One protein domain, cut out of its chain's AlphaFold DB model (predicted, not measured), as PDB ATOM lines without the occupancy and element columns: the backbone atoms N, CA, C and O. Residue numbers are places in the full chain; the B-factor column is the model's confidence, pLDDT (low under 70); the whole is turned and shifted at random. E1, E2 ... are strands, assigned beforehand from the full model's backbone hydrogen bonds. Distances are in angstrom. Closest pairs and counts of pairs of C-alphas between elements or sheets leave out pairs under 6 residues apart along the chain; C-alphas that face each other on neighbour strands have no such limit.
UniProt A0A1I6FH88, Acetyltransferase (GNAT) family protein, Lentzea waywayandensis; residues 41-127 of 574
ATOM      1  N   GLU A  41     184.335 163.163 255.567       86.56
ATOM      2  CA  GLU A  41     184.914 162.194 256.478       86.56
ATOM      3  C   GLU A  41     185.230 162.828 257.821       86.56
ATOM      4  O   GLU A  41     185.622 163.993 257.914       86.56
ATOM      5  N   ARG A  42     185.040 162.057 258.894       91.31
ATOM      6  CA  ARG A  42     185.398 162.496 260.244       91.31
ATOM      7  C   ARG A  42     186.870 162.199 260.491       91.31
ATOM      8  O   ARG A  42     187.238 161.046 260.699       91.31
ATOM      9  N   LEU A  43     187.663 163.254 260.613       92.06
ATOM     10  CA  LEU A  43     189.091 163.191 260.880       92.06
ATOM     11  C   LEU A  43     189.403 163.370 262.369       92.06
ATOM     12  O   LEU A  43     188.701 164.084 263.096       92.06
ATOM     13  N   VAL A  44     190.483 162.737 262.827       94.00
ATOM     14  CA  VAL A  44     191.096 163.034 264.129       94.00
ATOM     15  C   VAL A  44     192.561 163.395 263.911       94.00
ATOM     16  O   VAL A  44     193.373 162.531 263.584       94.00
ATOM     17  N   LEU A  45     192.889 164.672 264.093       94.06
ATOM     18  CA  LEU A  45     194.241 165.211 263.976       94.06
ATOM     19  C   LEU A  45     194.918 165.102 265.344       94.06
ATOM     20  O   LEU A  45     194.654 165.898 266.251       94.06
ATOM     21  N   ARG A  46     195.763 164.085 265.523       93.50
ATOM     22  CA  ARG A  46     196.411 163.819 266.809       93.50
ATOM     23  C   ARG A  46     197.699 164.603 266.963       93.50
ATOM     24  O   ARG A  46     198.591 164.489 266.121       93.50
ATOM     25  N   GLY A  47     197.837 165.321 268.076       91.25
ATOM     26  CA  GLY A  47     198.994 166.175 268.347       91.25
ATOM     27  C   GLY A  47     199.268 167.169 267.217       91.25
ATOM     28  O   GLY A  47     200.417 167.308 266.809       91.25
ATOM     29  N   CYS A  48     198.212 167.769 266.658       92.69
ATOM     30  CA  CYS A  48     198.333 168.789 265.624       92.69
ATOM     31  C   CYS A  48     199.009 170.040 266.197       92.69
ATOM     32  O   CYS A  48     198.656 170.486 267.288       92.69
ATOM     33  N   THR A  49     199.985 170.594 265.480       93.88
ATOM     34  CA  THR A  49     200.681 171.820 265.896       93.88
ATOM     35  C   THR A  49     199.974 173.096 265.445       93.88
ATOM     36  O   THR A  49     200.297 174.161 265.962       93.88
ATOM     37  N   VAL A  50     199.045 173.000 264.490       92.50
ATOM     38  CA  VAL A  50     198.242 174.131 264.003       92.50
ATOM     39  C   VAL A  50     197.165 174.460 265.033       92.50
ATOM     40  O   VAL A  50     196.558 173.553 265.614       92.50
ATOM     41  N   ALA A  51     196.919 175.748 265.272       91.44
ATOM     42  CA  ALA A  51     195.900 176.162 266.224       91.44
ATOM     43  C   ALA A  51     194.489 175.772 265.715       91.44
ATOM     44  O   ALA A  51     194.203 175.923 264.525       91.44
ATOM     45  N   PRO A  52     193.580 175.261 266.570       91.25
ATOM     46  CA  PRO A  52     192.256 174.805 266.130       91.25
ATOM     47  C   PRO A  52     191.399 175.850 265.403       91.25
ATOM     48  O   PRO A  52     190.549 175.485 264.601       91.25
ATOM     49  N   ASP A  53     191.597 177.133 265.689       90.19
ATOM     50  CA  ASP A  53     190.937 178.269 265.041       90.19
ATOM     51  C   ASP A  53     191.507 178.606 263.652       90.19
ATOM     52  O   ASP A  53     190.813 179.222 262.846       90.19
ATOM     53  N   GLU A  54     192.721 178.148 263.340       89.75
ATOM     54  CA  GLU A  54     193.361 178.291 262.024       89.75
ATOM     55  C   GLU A  54     193.046 177.112 261.084       89.75
ATOM     56  O   GLU A  54     193.195 177.223 259.864       89.75
ATOM     57  N   LEU A  55     192.564 175.993 261.636       90.62
ATOM     58  CA  LEU A  55     192.150 174.786 260.910       90.62
ATOM     59  C   LEU A  55     190.779 174.964 260.231       90.62
ATOM     60  O   LEU A  55     189.809 174.271 260.546       90.62
ATOM     61  N   THR A  56     190.696 175.912 259.300       88.25
ATOM     62  CA  THR A  56     189.497 176.190 258.503       88.25
ATOM     63  C   THR A  56     189.819 176.429 257.028       88.25
ATOM     64  O   THR A  56     190.847 177.034 256.693       88.25
ATOM     65  N   GLY A  57     188.917 175.964 256.159       85.88
ATOM     66  CA  GLY A  57     189.062 176.024 254.706       85.88
ATOM     67  C   GLY A  57     189.858 174.843 254.159       85.88
ATOM     68  O   GLY A  57     189.929 173.789 254.793       85.88
ATOM     69  N   ASP A  58     190.448 175.021 252.985       88.06
ATOM     70  CA  ASP A  58     191.159 173.949 252.297       88.06
ATOM     71  C   ASP A  58     192.563 173.749 252.875       88.06
ATOM     72  O   ASP A  58     193.321 174.697 253.095       88.06
ATOM     73  N   PHE A  59     192.902 172.488 253.124       91.19
ATOM     74  CA  PHE A  59     194.238 172.059 253.515       91.19
ATOM     75  C   PHE A  59     194.699 170.928 252.606       91.19
ATOM     76  O   PHE A  59     193.900 170.142 252.105       91.19
ATOM     77  N   HIS A  60     196.006 170.795 252.458       88.19
ATOM     78  CA  HIS A  60     196.631 169.602 251.922       88.19
ATOM     79  C   HIS A  60     197.329 168.847 253.049       88.19
ATOM     80  O   HIS A  60     197.841 169.445 253.992       88.19
ATOM     81  N   LEU A  61     197.340 167.525 252.972       87.44
ATOM     82  CA  LEU A  61     198.074 166.670 253.885       87.44
ATOM     83  C   LEU A  61     199.066 165.834 253.082       87.44
ATOM     84  O   LEU A  61     198.670 165.038 252.235       87.44
ATOM     85  N   ASP A  62     200.343 166.003 253.397       85.69
ATOM     86  CA  ASP A  62     201.424 165.142 252.934       85.69
ATOM     87  C   ASP A  62     201.664 164.033 253.965       85.69
ATOM     88  O   ASP A  62     201.870 164.295 255.159       85.69
ATOM     89  N   ILE A  63     201.634 162.791 253.486       83.81
ATOM     90  CA  ILE A  63     201.983 161.596 254.245       83.81
ATOM     91  C   ILE A  63     203.303 161.027 253.702       83.81
ATOM     92  O   ILE A  63     203.418 160.758 252.511       83.81
ATOM     93  N   ASN A  64     204.263 160.773 254.601       74.94
ATOM     94  CA  ASN A  64     205.625 160.239 254.375       74.94
ATOM     95  C   ASN A  64     206.691 161.227 253.874       74.94
ATOM     96  O   ASN A  64     207.863 161.011 254.188       74.94
ATOM     97  N   GLY A  65     206.333 162.323 253.199       65.25
ATOM     98  CA  GLY A  65     207.320 163.251 252.638       65.25
ATOM     99  C   GLY A  65     208.136 162.661 251.479       65.25
ATOM    100  O   GLY A  65     207.934 161.528 251.051       65.25
ATOM    101  N   SER A  66     209.052 163.454 250.917       52.88
ATOM    102  CA  SER A  66     209.850 163.048 249.747       52.88
ATOM    103  C   SER A  66     211.094 162.221 250.130       52.88
ATOM    104  O   SER A  66     211.814 162.635 251.044       52.88
ATOM    105  N   PRO A  67     211.419 161.109 249.425       52.06
ATOM    106  CA  PRO A  67     210.667 160.471 248.334       52.06
ATOM    107  C   PRO A  67     209.580 159.508 248.867       52.06
ATOM    108  O   PRO A  67     209.843 158.742 249.790       52.06
ATOM    109  N   GLY A  68     208.376 159.511 248.271       60.06
ATOM    110  CA  GLY A  68     207.247 158.650 248.696       60.06
ATOM    111  C   GLY A  68     206.019 159.386 249.252       60.06
ATOM    112  O   GLY A  68     205.170 158.775 249.902       60.06
ATOM    113  N   SER A  69     205.937 160.691 248.998       69.81
ATOM    114  CA  SER A  69     204.868 161.578 249.451       69.81
ATOM    115  C   SER A  69     203.506 161.170 248.879       69.81
ATOM    116  O   SER A  69     203.354 161.023 247.665       69.81
ATOM    117  N   GLN A  70     202.519 160.999 249.760       75.94
ATOM    118  CA  GLN A  70     201.108 160.885 249.384       75.94
ATOM    119  C   GLN A  70     200.424 162.214 249.679       75.94
ATOM    120  O   GLN A  70     200.369 162.629 250.839       75.94
ATOM    121  N   TRP A  71     199.881 162.852 248.646       76.50
ATOM    122  CA  TRP A  71     199.189 164.130 248.783       76.50
ATOM    123  C   TRP A  71     197.687 163.928 248.865       76.50
ATOM    124  O   TRP A  71     197.081 163.273 248.016       76.50
ATOM    125  N   TRP A  72     197.093 164.541 249.877       83.06
ATOM    126  CA  TRP A  72     195.670 164.484 250.163       83.06
ATOM    127  C   TRP A  72     195.102 165.889 250.211       83.06
ATOM    128  O   TRP A  72     195.632 166.737 250.921       83.06
ATOM    129  N   HIS A  73     194.004 166.130 249.508       83.81
ATOM    130  CA  HIS A  73     193.211 167.336 249.673       83.81
ATOM    131  C   HIS A  73     192.185 167.127 250.793       83.81
ATOM    132  O   HIS A  73     191.418 166.159 250.779       83.81
ATOM    133  N   LEU A  74     192.186 168.031 251.768       88.00
ATOM    134  CA  LEU A  74     191.220 168.153 252.853       88.00
ATOM    135  C   LEU A  74     190.357 169.392 252.577       88.00
ATOM    136  O   LEU A  74     190.609 170.468 253.118       88.00
ATOM    137  N   GLY A  75     189.355 169.225 251.715       85.38
ATOM    138  CA  GLY A  75     188.485 170.315 251.286       85.38
ATOM    139  C   GLY A  75     187.523 170.761 252.387       85.38
ATOM    140  O   GLY A  75     186.867 169.920 253.018       85.38
ATOM    141  N   ASP A  76     187.430 172.074 252.589       87.12
ATOM    142  CA  ASP A  76     186.585 172.747 253.576       87.12
ATOM    143  C   ASP A  76     186.682 172.093 254.966       87.12
ATOM    144  O   ASP A  76     185.698 171.602 255.518       87.12
ATOM    145  N   LEU A  77     187.886 172.012 255.535       91.00
ATOM    146  CA  LEU A  77     188.119 171.454 256.865       91.00
ATOM    147  C   LEU A  77     187.344 172.247 257.930       91.00
ATOM    148  O   LEU A  77     187.473 173.466 258.051       91.00
ATOM    149  N   VAL A  78     186.563 171.538 258.748       91.19
ATOM    150  CA  VAL A  78     185.775 172.118 259.844       91.19
ATOM    151  C   VAL A  78     186.083 171.399 261.147       91.19
ATOM    152  O   VAL A  78     185.857 170.193 261.270       91.19
ATOM    153  N   VAL A  79     186.546 172.147 262.150       94.94
ATOM    154  CA  VAL A  79     186.762 171.644 263.511       94.94
ATOM    155  C   VAL A  79     185.435 171.526 264.263       94.94
ATOM    156  O   VAL A  79     184.689 172.491 264.403       94.94
ATOM    157  N   HIS A  80     185.163 170.339 264.808       94.50
ATOM    158  CA  HIS A  80     183.974 170.060 265.627       94.50
ATOM    159  C   HIS A  80     184.265 170.117 267.122       94.50
ATOM    160  O   HIS A  80     183.402 170.509 267.907       94.50
ATOM    161  N   ALA A  81     185.453 169.671 267.536       94.88
ATOM    162  CA  ALA A  81     185.845 169.633 268.941       94.88
ATOM    163  C   ALA A  81     187.366 169.543 269.115       94.88
ATOM    164  O   ALA A  81     188.061 168.956 268.288       94.88
ATOM    165  N   VAL A  82     187.850 170.037 270.254       95.31
ATOM    166  CA  VAL A  82     189.208 169.798 270.756       95.31
ATOM    167  C   VAL A  82     189.099 168.893 271.981       95.31
ATOM    168  O   VAL A  82     188.337 169.179 272.910       95.31
ATOM    169  N   LEU A  83     189.802 167.767 271.962       93.06
ATOM    170  CA  LEU A  83     189.804 166.778 273.033       93.06
ATOM    171  C   LEU A  83     190.704 167.232 274.203       93.06
ATOM    172  O   LEU A  83     191.562 168.095 274.026       93.06
ATOM    173  N   PRO A  84     190.536 166.675 275.422       89.50
ATOM    174  CA  PRO A  84     191.303 167.100 276.602       89.50
ATOM    175  C   PRO A  84     192.827 166.939 276.498       89.50
ATOM    176  O   PRO A  84     193.557 167.578 277.251       89.50
ATOM    177  N   ASP A  85     193.301 166.069 275.609       88.56
ATOM    178  CA  ASP A  85     194.714 165.838 275.292       88.56
ATOM    179  C   ASP A  85     195.247 166.755 274.176       88.56
ATOM    180  O   ASP A  85     196.430 166.684 273.849       88.56
ATOM    181  N   GLY A  86     194.403 167.642 273.639       88.31
ATOM    182  CA  GLY A  86     194.735 168.577 272.565       88.31
ATOM    183  C   GLY A  86     194.473 168.039 271.156       88.31
ATOM    184  O   GLY A  86     194.660 168.779 270.196       88.31
ATOM    185  N   ASP A  87     194.019 166.790 271.009       94.69
ATOM    186  CA  ASP A  87     193.687 166.218 269.701       94.69
ATOM    187  C   ASP A  87     192.441 166.899 269.103       94.69
ATOM    188  O   ASP A  87     191.464 167.181 269.802       94.69
ATOM    189  N   VAL A  88     192.443 167.139 267.792       95.69
ATOM    190  CA  VAL A  88     191.366 167.868 267.105       95.69
ATOM    191  C   VAL A  88     190.466 166.896 266.352       95.69
ATOM    192  O   VAL A  88     190.933 166.074 265.566       95.69
ATOM    193  N   VAL A  89     189.157 166.990 266.572       94.94
ATOM    194  CA  VAL A  89     188.138 166.280 265.791       94.94
ATOM    195  C   VAL A  89     187.610 167.227 264.727       94.94
ATOM    196  O   VAL A  89     187.015 168.251 265.065       94.94
ATOM    197  N   ALA A  90     187.774 166.860 263.461       94.25
ATOM    198  CA  ALA A  90     187.370 167.670 262.319       94.25
ATOM    199  C   ALA A  90     186.560 166.851 261.304       94.25
ATOM    200  O   ALA A  90     186.427 165.632 261.432       94.25
ATOM    201  N   SER A  91     185.989 167.514 260.304       92.00
ATOM    202  CA  SER A  91     185.557 166.851 259.075       92.00
ATOM    203  C   SER A  91     185.968 167.632 257.842       92.00
ATOM    204  O   SER A  91     185.983 168.859 257.883       92.00
ATOM    205  N   ALA A  92     186.253 166.922 256.755       89.25
ATOM    206  CA  ALA A  92     186.612 167.495 255.459       89.25
ATOM    207  C   ALA A  92     186.127 166.588 254.322       89.25
ATOM    208  O   ALA A  92     185.855 165.404 254.538       89.25
ATOM    209  N   CYS A  93     186.039 167.138 253.115       84.25
ATOM    210  CA  CYS A  93     185.951 166.353 251.886       84.25
ATOM    211  C   CYS A  93     187.358 165.837 251.554       84.25
ATOM    212  O   CYS A  93     188.235 166.630 251.219       84.25
ATOM    213  N   VAL A  94     187.598 164.532 251.692       81.31
ATOM    214  CA  VAL A  94     188.949 163.954 251.590       81.31
ATOM    215  C   VAL A  94     189.153 163.321 250.219       81.31
ATOM    216  O   VAL A  94     188.467 162.358 249.889       81.31
ATOM    217  N   THR A  95     190.110 163.834 249.443       74.44
ATOM    218  CA  THR A  95     190.462 163.305 248.110       74.44
ATOM    219  C   THR A  95     191.959 163.029 248.034       74.44
ATOM    220  O   THR A  95     192.755 163.853 248.480       74.44
ATOM    221  N   GLN A  96     192.363 161.886 247.477       75.19
ATOM    222  CA  GLN A  96     193.777 161.597 247.231       75.19
ATOM    223  C   GLN A  96     194.201 162.220 245.895       75.19
ATOM    224  O   GLN A  96     193.562 161.975 244.877       75.19
ATOM    225  N   LEU A  97     195.263 163.025 245.900       67.44
ATOM    226  CA  LEU A  97     195.785 163.696 244.705       67.44
ATOM    227  C   LEU A  97     196.938 162.920 244.065       67.44
ATOM    228  O   LEU A  97     197.015 162.813 242.844       67.44
ATOM    229  N   ILE A  98     197.846 162.386 244.887       64.06
ATOM    230  CA  ILE A  98     199.021 161.634 244.434       64.06
ATOM    231  C   ILE A  98     199.122 160.352 245.255       64.06
ATOM    232  O   ILE A  98     199.119 160.393 246.490       64.06
ATOM    233  N   ASP A  99     199.223 159.220 244.561       64.19
ATOM    234  CA  ASP A  99     199.569 157.948 245.184       64.19
ATOM    235  C   ASP A  99     201.092 157.850 245.329       64.19
ATOM    236  O   ASP A  99     201.839 158.063 244.372       64.19
ATOM    237  N   GLY A 100     201.552 157.599 246.550       57.72
ATOM    238  CA  GLY A 100     202.974 157.502 246.874       57.72
ATOM    239  C   GLY A 100     203.470 156.069 246.701       57.72
ATOM    240  O   GLY A 100     202.713 155.117 246.873       57.72
ATOM    241  N   GLU A 101     204.754 155.887 246.396       55.06
ATOM    242  CA  GLU A 101     205.356 154.552 246.333       55.06
ATOM    243  C   GLU A 101     205.353 153.872 247.722       55.06
ATOM    244  O   GLU A 101     205.731 154.474 248.731       55.06
ATOM    245  N   ASP A 102     204.925 152.603 247.778       49.50
ATOM    246  CA  ASP A 102     204.805 151.806 249.009       49.50
ATOM    247  C   ASP A 102     206.194 151.393 249.539       49.50
ATOM    248  O   ASP A 102     206.682 150.277 249.336       49.50
ATOM    249  N   PHE A 103     206.882 152.320 250.205       47.09
ATOM    250  CA  PHE A 103     208.142 152.055 250.896       47.09
ATOM    251  C   PHE A 103     207.866 151.740 252.369       47.09
ATOM    252  O   PHE A 103     207.773 152.628 253.214       47.09
ATOM    253  N   GLY A 104     207.707 150.452 252.682       50.44
ATOM    254  CA  GLY A 104     207.303 149.986 254.011       50.44
ATOM    255  C   GLY A 104     208.059 150.588 255.216       50.44
ATOM    256  O   GLY A 104     209.234 150.923 255.151       50.44
ATOM    257  N   ALA A 105     207.363 150.639 256.359       49.25
ATOM    258  CA  ALA A 105     207.846 150.835 257.739       49.25
ATOM    259  C   ALA A 105     208.845 151.983 258.042       49.25
ATOM    260  O   ALA A 105     209.533 151.923 259.065       49.25
ATOM    261  N   LEU A 106     208.907 153.045 257.234       52.44
ATOM    262  CA  LEU A 106     209.458 154.329 257.686       52.44
ATOM    263  C   LEU A 106     208.477 155.018 258.661       52.44
ATOM    264  O   LEU A 106     207.274 154.746 258.620       52.44
ATOM    265  N   PRO A 107     208.951 155.874 259.589       55.31
ATOM    266  CA  PRO A 107     208.053 156.660 260.427       55.31
ATOM    267  C   PRO A 107     207.241 157.620 259.550       55.31
ATOM    268  O   PRO A 107     207.794 158.513 258.917       55.31
ATOM    269  N   VAL A 108     205.924 157.422 259.538       69.19
ATOM    270  CA  VAL A 108     204.984 158.226 258.754       69.19
ATOM    271  C   VAL A 108     204.953 159.654 259.301       69.19
ATOM    272  O   VAL A 108     204.553 159.878 260.446       69.19
ATOM    273  N   ARG A 109     205.386 160.622 258.490       80.62
ATOM    274  CA  ARG A 109     205.217 162.056 258.762       80.62
ATOM    275  C   ARG A 109     203.850 162.498 258.244       80.62
ATOM    276  O   ARG A 109     203.514 162.141 257.125       80.62
ATOM    277  N   TYR A 110     203.106 163.272 259.035       87.38
ATOM    278  CA  TYR A 110     201.859 163.923 258.619       87.38
ATOM    279  C   TYR A 110     202.072 165.436 258.658       87.38
ATOM    280  O   TYR A 110     202.169 166.012 259.745       87.38
ATOM    281  N   ALA A 111     202.181 166.071 257.498       88.56
ATOM    282  CA  ALA A 111     202.403 167.508 257.384       88.56
ATOM    283  C   ALA A 111     201.208 168.181 256.710       88.56
ATOM    284  O   ALA A 111     200.765 167.751 255.649       88.56
ATOM    285  N   LEU A 112     200.668 169.207 257.360       90.69
ATOM    286  CA  LEU A 112     199.566 170.009 256.851       90.69
ATOM    287  C   LEU A 112     200.125 171.193 256.075       90.69
ATOM    288  O   LEU A 112     200.965 171.934 256.580       90.69
ATOM    289  N   PHE A 113     199.598 171.388 254.877       86.12
ATOM    290  CA  PHE A 113     199.926 172.477 253.978       86.12
ATOM    291  C   PHE A 113     198.685 173.326 253.727       86.12
ATOM    292  O   PHE A 113     197.588 172.797 253.553       86.12
ATOM    293  N   LYS A 114     198.862 174.638 253.675       82.56
ATOM    294  CA  LYS A 114     197.853 175.598 253.228       82.56
ATOM    295  C   LYS A 114     198.522 176.497 252.205       82.56
ATOM    296  O   LYS A 114     199.656 176.909 252.431       82.56
ATOM    297  N   ASP A 115     197.874 176.698 251.062       74.50
ATOM    298  CA  ASP A 115     198.445 177.452 249.937       74.50
ATOM    299  C   ASP A 115     199.856 176.954 249.562       74.50
ATOM    300  O   ASP A 115     200.793 177.726 249.398       74.50
ATOM    301  N   LEU A 116     200.020 175.623 249.517       64.81
ATOM    302  CA  LEU A 116     201.285 174.914 249.249       64.81
ATOM    303  C   LEU A 116     202.428 175.168 250.252       64.81
ATOM    304  O   LEU A 116     203.535 174.668 250.056       64.81
ATOM    305  N   ARG A 117     202.166 175.847 251.372       70.81
ATOM    306  CA  ARG A 117     203.139 176.083 252.448       70.81
ATOM    307  C   ARG A 117     202.837 175.224 253.666       70.81
ATOM    308  O   ARG A 117     201.686 175.132 254.100       70.81
ATOM    309  N   GLU A 118     203.864 174.613 254.254       82.31
ATOM    310  CA  GLU A 118     203.691 173.805 255.464       82.31
ATOM    311  C   GLU A 118     203.215 174.694 256.622       82.31
ATOM    312  O   GLU A 118     203.935 175.562 257.108       82.31
ATOM    313  N   SER A 119     201.983 174.471 257.067       85.62
ATOM    314  CA  SER A 119     201.350 175.206 258.167       85.62
ATOM    315  C   SER A 119     201.584 174.532 259.519       85.62
ATOM    316  O   SER A 119     201.512 175.170 260.567       85.62
ATOM    317  N   GLY A 120     201.863 173.228 259.521       88.19
ATOM    318  CA  GLY A 120     202.175 172.488 260.734       88.19
ATOM    319  C   GLY A 120     202.214 170.985 260.517       88.19
ATOM    320  O   GLY A 120     202.113 170.485 259.401       88.19
ATOM    321  N   THR A 121     202.341 170.238 261.608       91.06
ATOM    322  CA  THR A 121     202.420 168.775 261.571       91.06
ATOM    323  C   THR A 121     201.405 168.142 262.507       91.06
ATOM    324  O   THR A 121     200.941 168.745 263.477       91.06
ATOM    325  N   CYS A 122     201.059 166.895 262.216       89.19
ATOM    326  CA  CYS A 122     200.349 166.017 263.126       89.19
ATOM    327  C   CYS A 122     201.236 164.824 263.461       89.19
ATOM    328  O   CYS A 122     202.067 164.381 262.668       89.19
ATOM    329  N   ARG A 123     201.022 164.242 264.638       90.00
ATOM    330  CA  ARG A 123     201.626 162.950 264.965       90.00
ATOM    331  C   ARG A 123     200.975 161.831 264.154       90.00
ATOM    332  O   ARG A 123     201.670 160.935 263.696       90.00
ATOM    333  N   VAL A 124     199.646 161.869 264.036       86.62
ATOM    334  CA  VAL A 124     198.828 160.944 263.238       86.62
ATOM    335  C   VAL A 124     197.571 161.682 262.787       86.62
ATOM    336  O   VAL A 124     197.006 162.449 263.568       86.62
ATOM    337  N   VAL A 125     197.105 161.403 261.574       87.12
ATOM    338  CA  VAL A 125     195.741 161.726 261.144       87.12
ATOM    339  C   VAL A 125     194.956 160.422 261.003       87.12
ATOM    340  O   VAL A 125     195.421 159.475 260.379       87.12
ATOM    341  N   GLU A 126     193.786 160.343 261.630       88.38
ATOM    342  CA  GLU A 126     192.869 159.201 261.518       88.38
ATOM    343  C   GLU A 126     191.613 159.595 260.737       88.38
ATOM    344  O   GLU A 126     191.248 160.768 260.727       88.38
ATOM    345  N   GLY A 127     190.897 158.605 260.190       75.25
ATOM    346  CA  GLY A 127     189.577 158.816 259.582       75.25
ATOM    347  C   GLY A 127     189.557 158.875 258.057       75.25
ATOM    348  O   GLY A 127     188.624 159.433 257.497       75.25
TER     349      GLY A 127
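What this domain is: This is residues 41 to 127 of the 574 residues of the protein "Acetyltransferase (GNAT) family protein" of Lentzea waywayandensis (UniProt A0A1I6FH88). Picture one sheet curled like part of a barrel and folded back on itself, E6, E5 and E2 facing E4, E1 and E7, with the long, bent E3 as the hinge. The ring is only partly closed: its edge strands come together at one corner, where E6 runs on into E7. The printed part has 87 residues with seven named strands, E1 to E7 along the chain, and no named helix; the sheet's order is E6 - E5 - E2 - E3 - E4 - E1 - E7, all antiparallel, and the class is all strand. The whole is compact, with a radius of gyration of the C-alphas of 12.3 A, and spans 34 by 24 by 22 A.

How they stand to each other: Start at E1, residues 41 to 46: its neighbours are E4, residues 88 to 98, with N 43 and O 90 2.8 A apart, and E7, residues 124 to 126, with N 46 and O 124 2.8 A apart. Next, E2, residues 57 to 63, forms a hairpin with E3, residues 70 to 82; look at N 61 and O 72, 2.8 A apart. E3 and E4 are a hairpin too, with N 73 and O 95 at 2.8 A; E3 bends by 83 degrees at residue 76. E2, E3 and E4 make a meander, each strand the antiparallel neighbour of the one before. E5, residues 110 to 114, is the antiparallel neighbour of E2, with N 60 and O 113 2.8 A apart. E1 E2 E3 E4 and E2 E3 E4 E5 are Greek keys, the first strand beside the fourth. E6, residues 117 to 122, forms a hairpin with E5, with N 112 and O 120 at 2.8 A, and runs on into E7 at 82 degrees.

Where its parts are: Find C-alpha 41 at (184.914, 162.194, 256.478), where E1 begins. E3 is 26.0 A long and E4 24.7 A; E7 ends at C-alpha 126, (192.869, 159.201, 261.518).

The domain as a whole: The printed part has no cut. The link from E4 to E5 is long, 11 residues; pLDDT is under 70 at residues 65 to 69, 97 to 108 and 116.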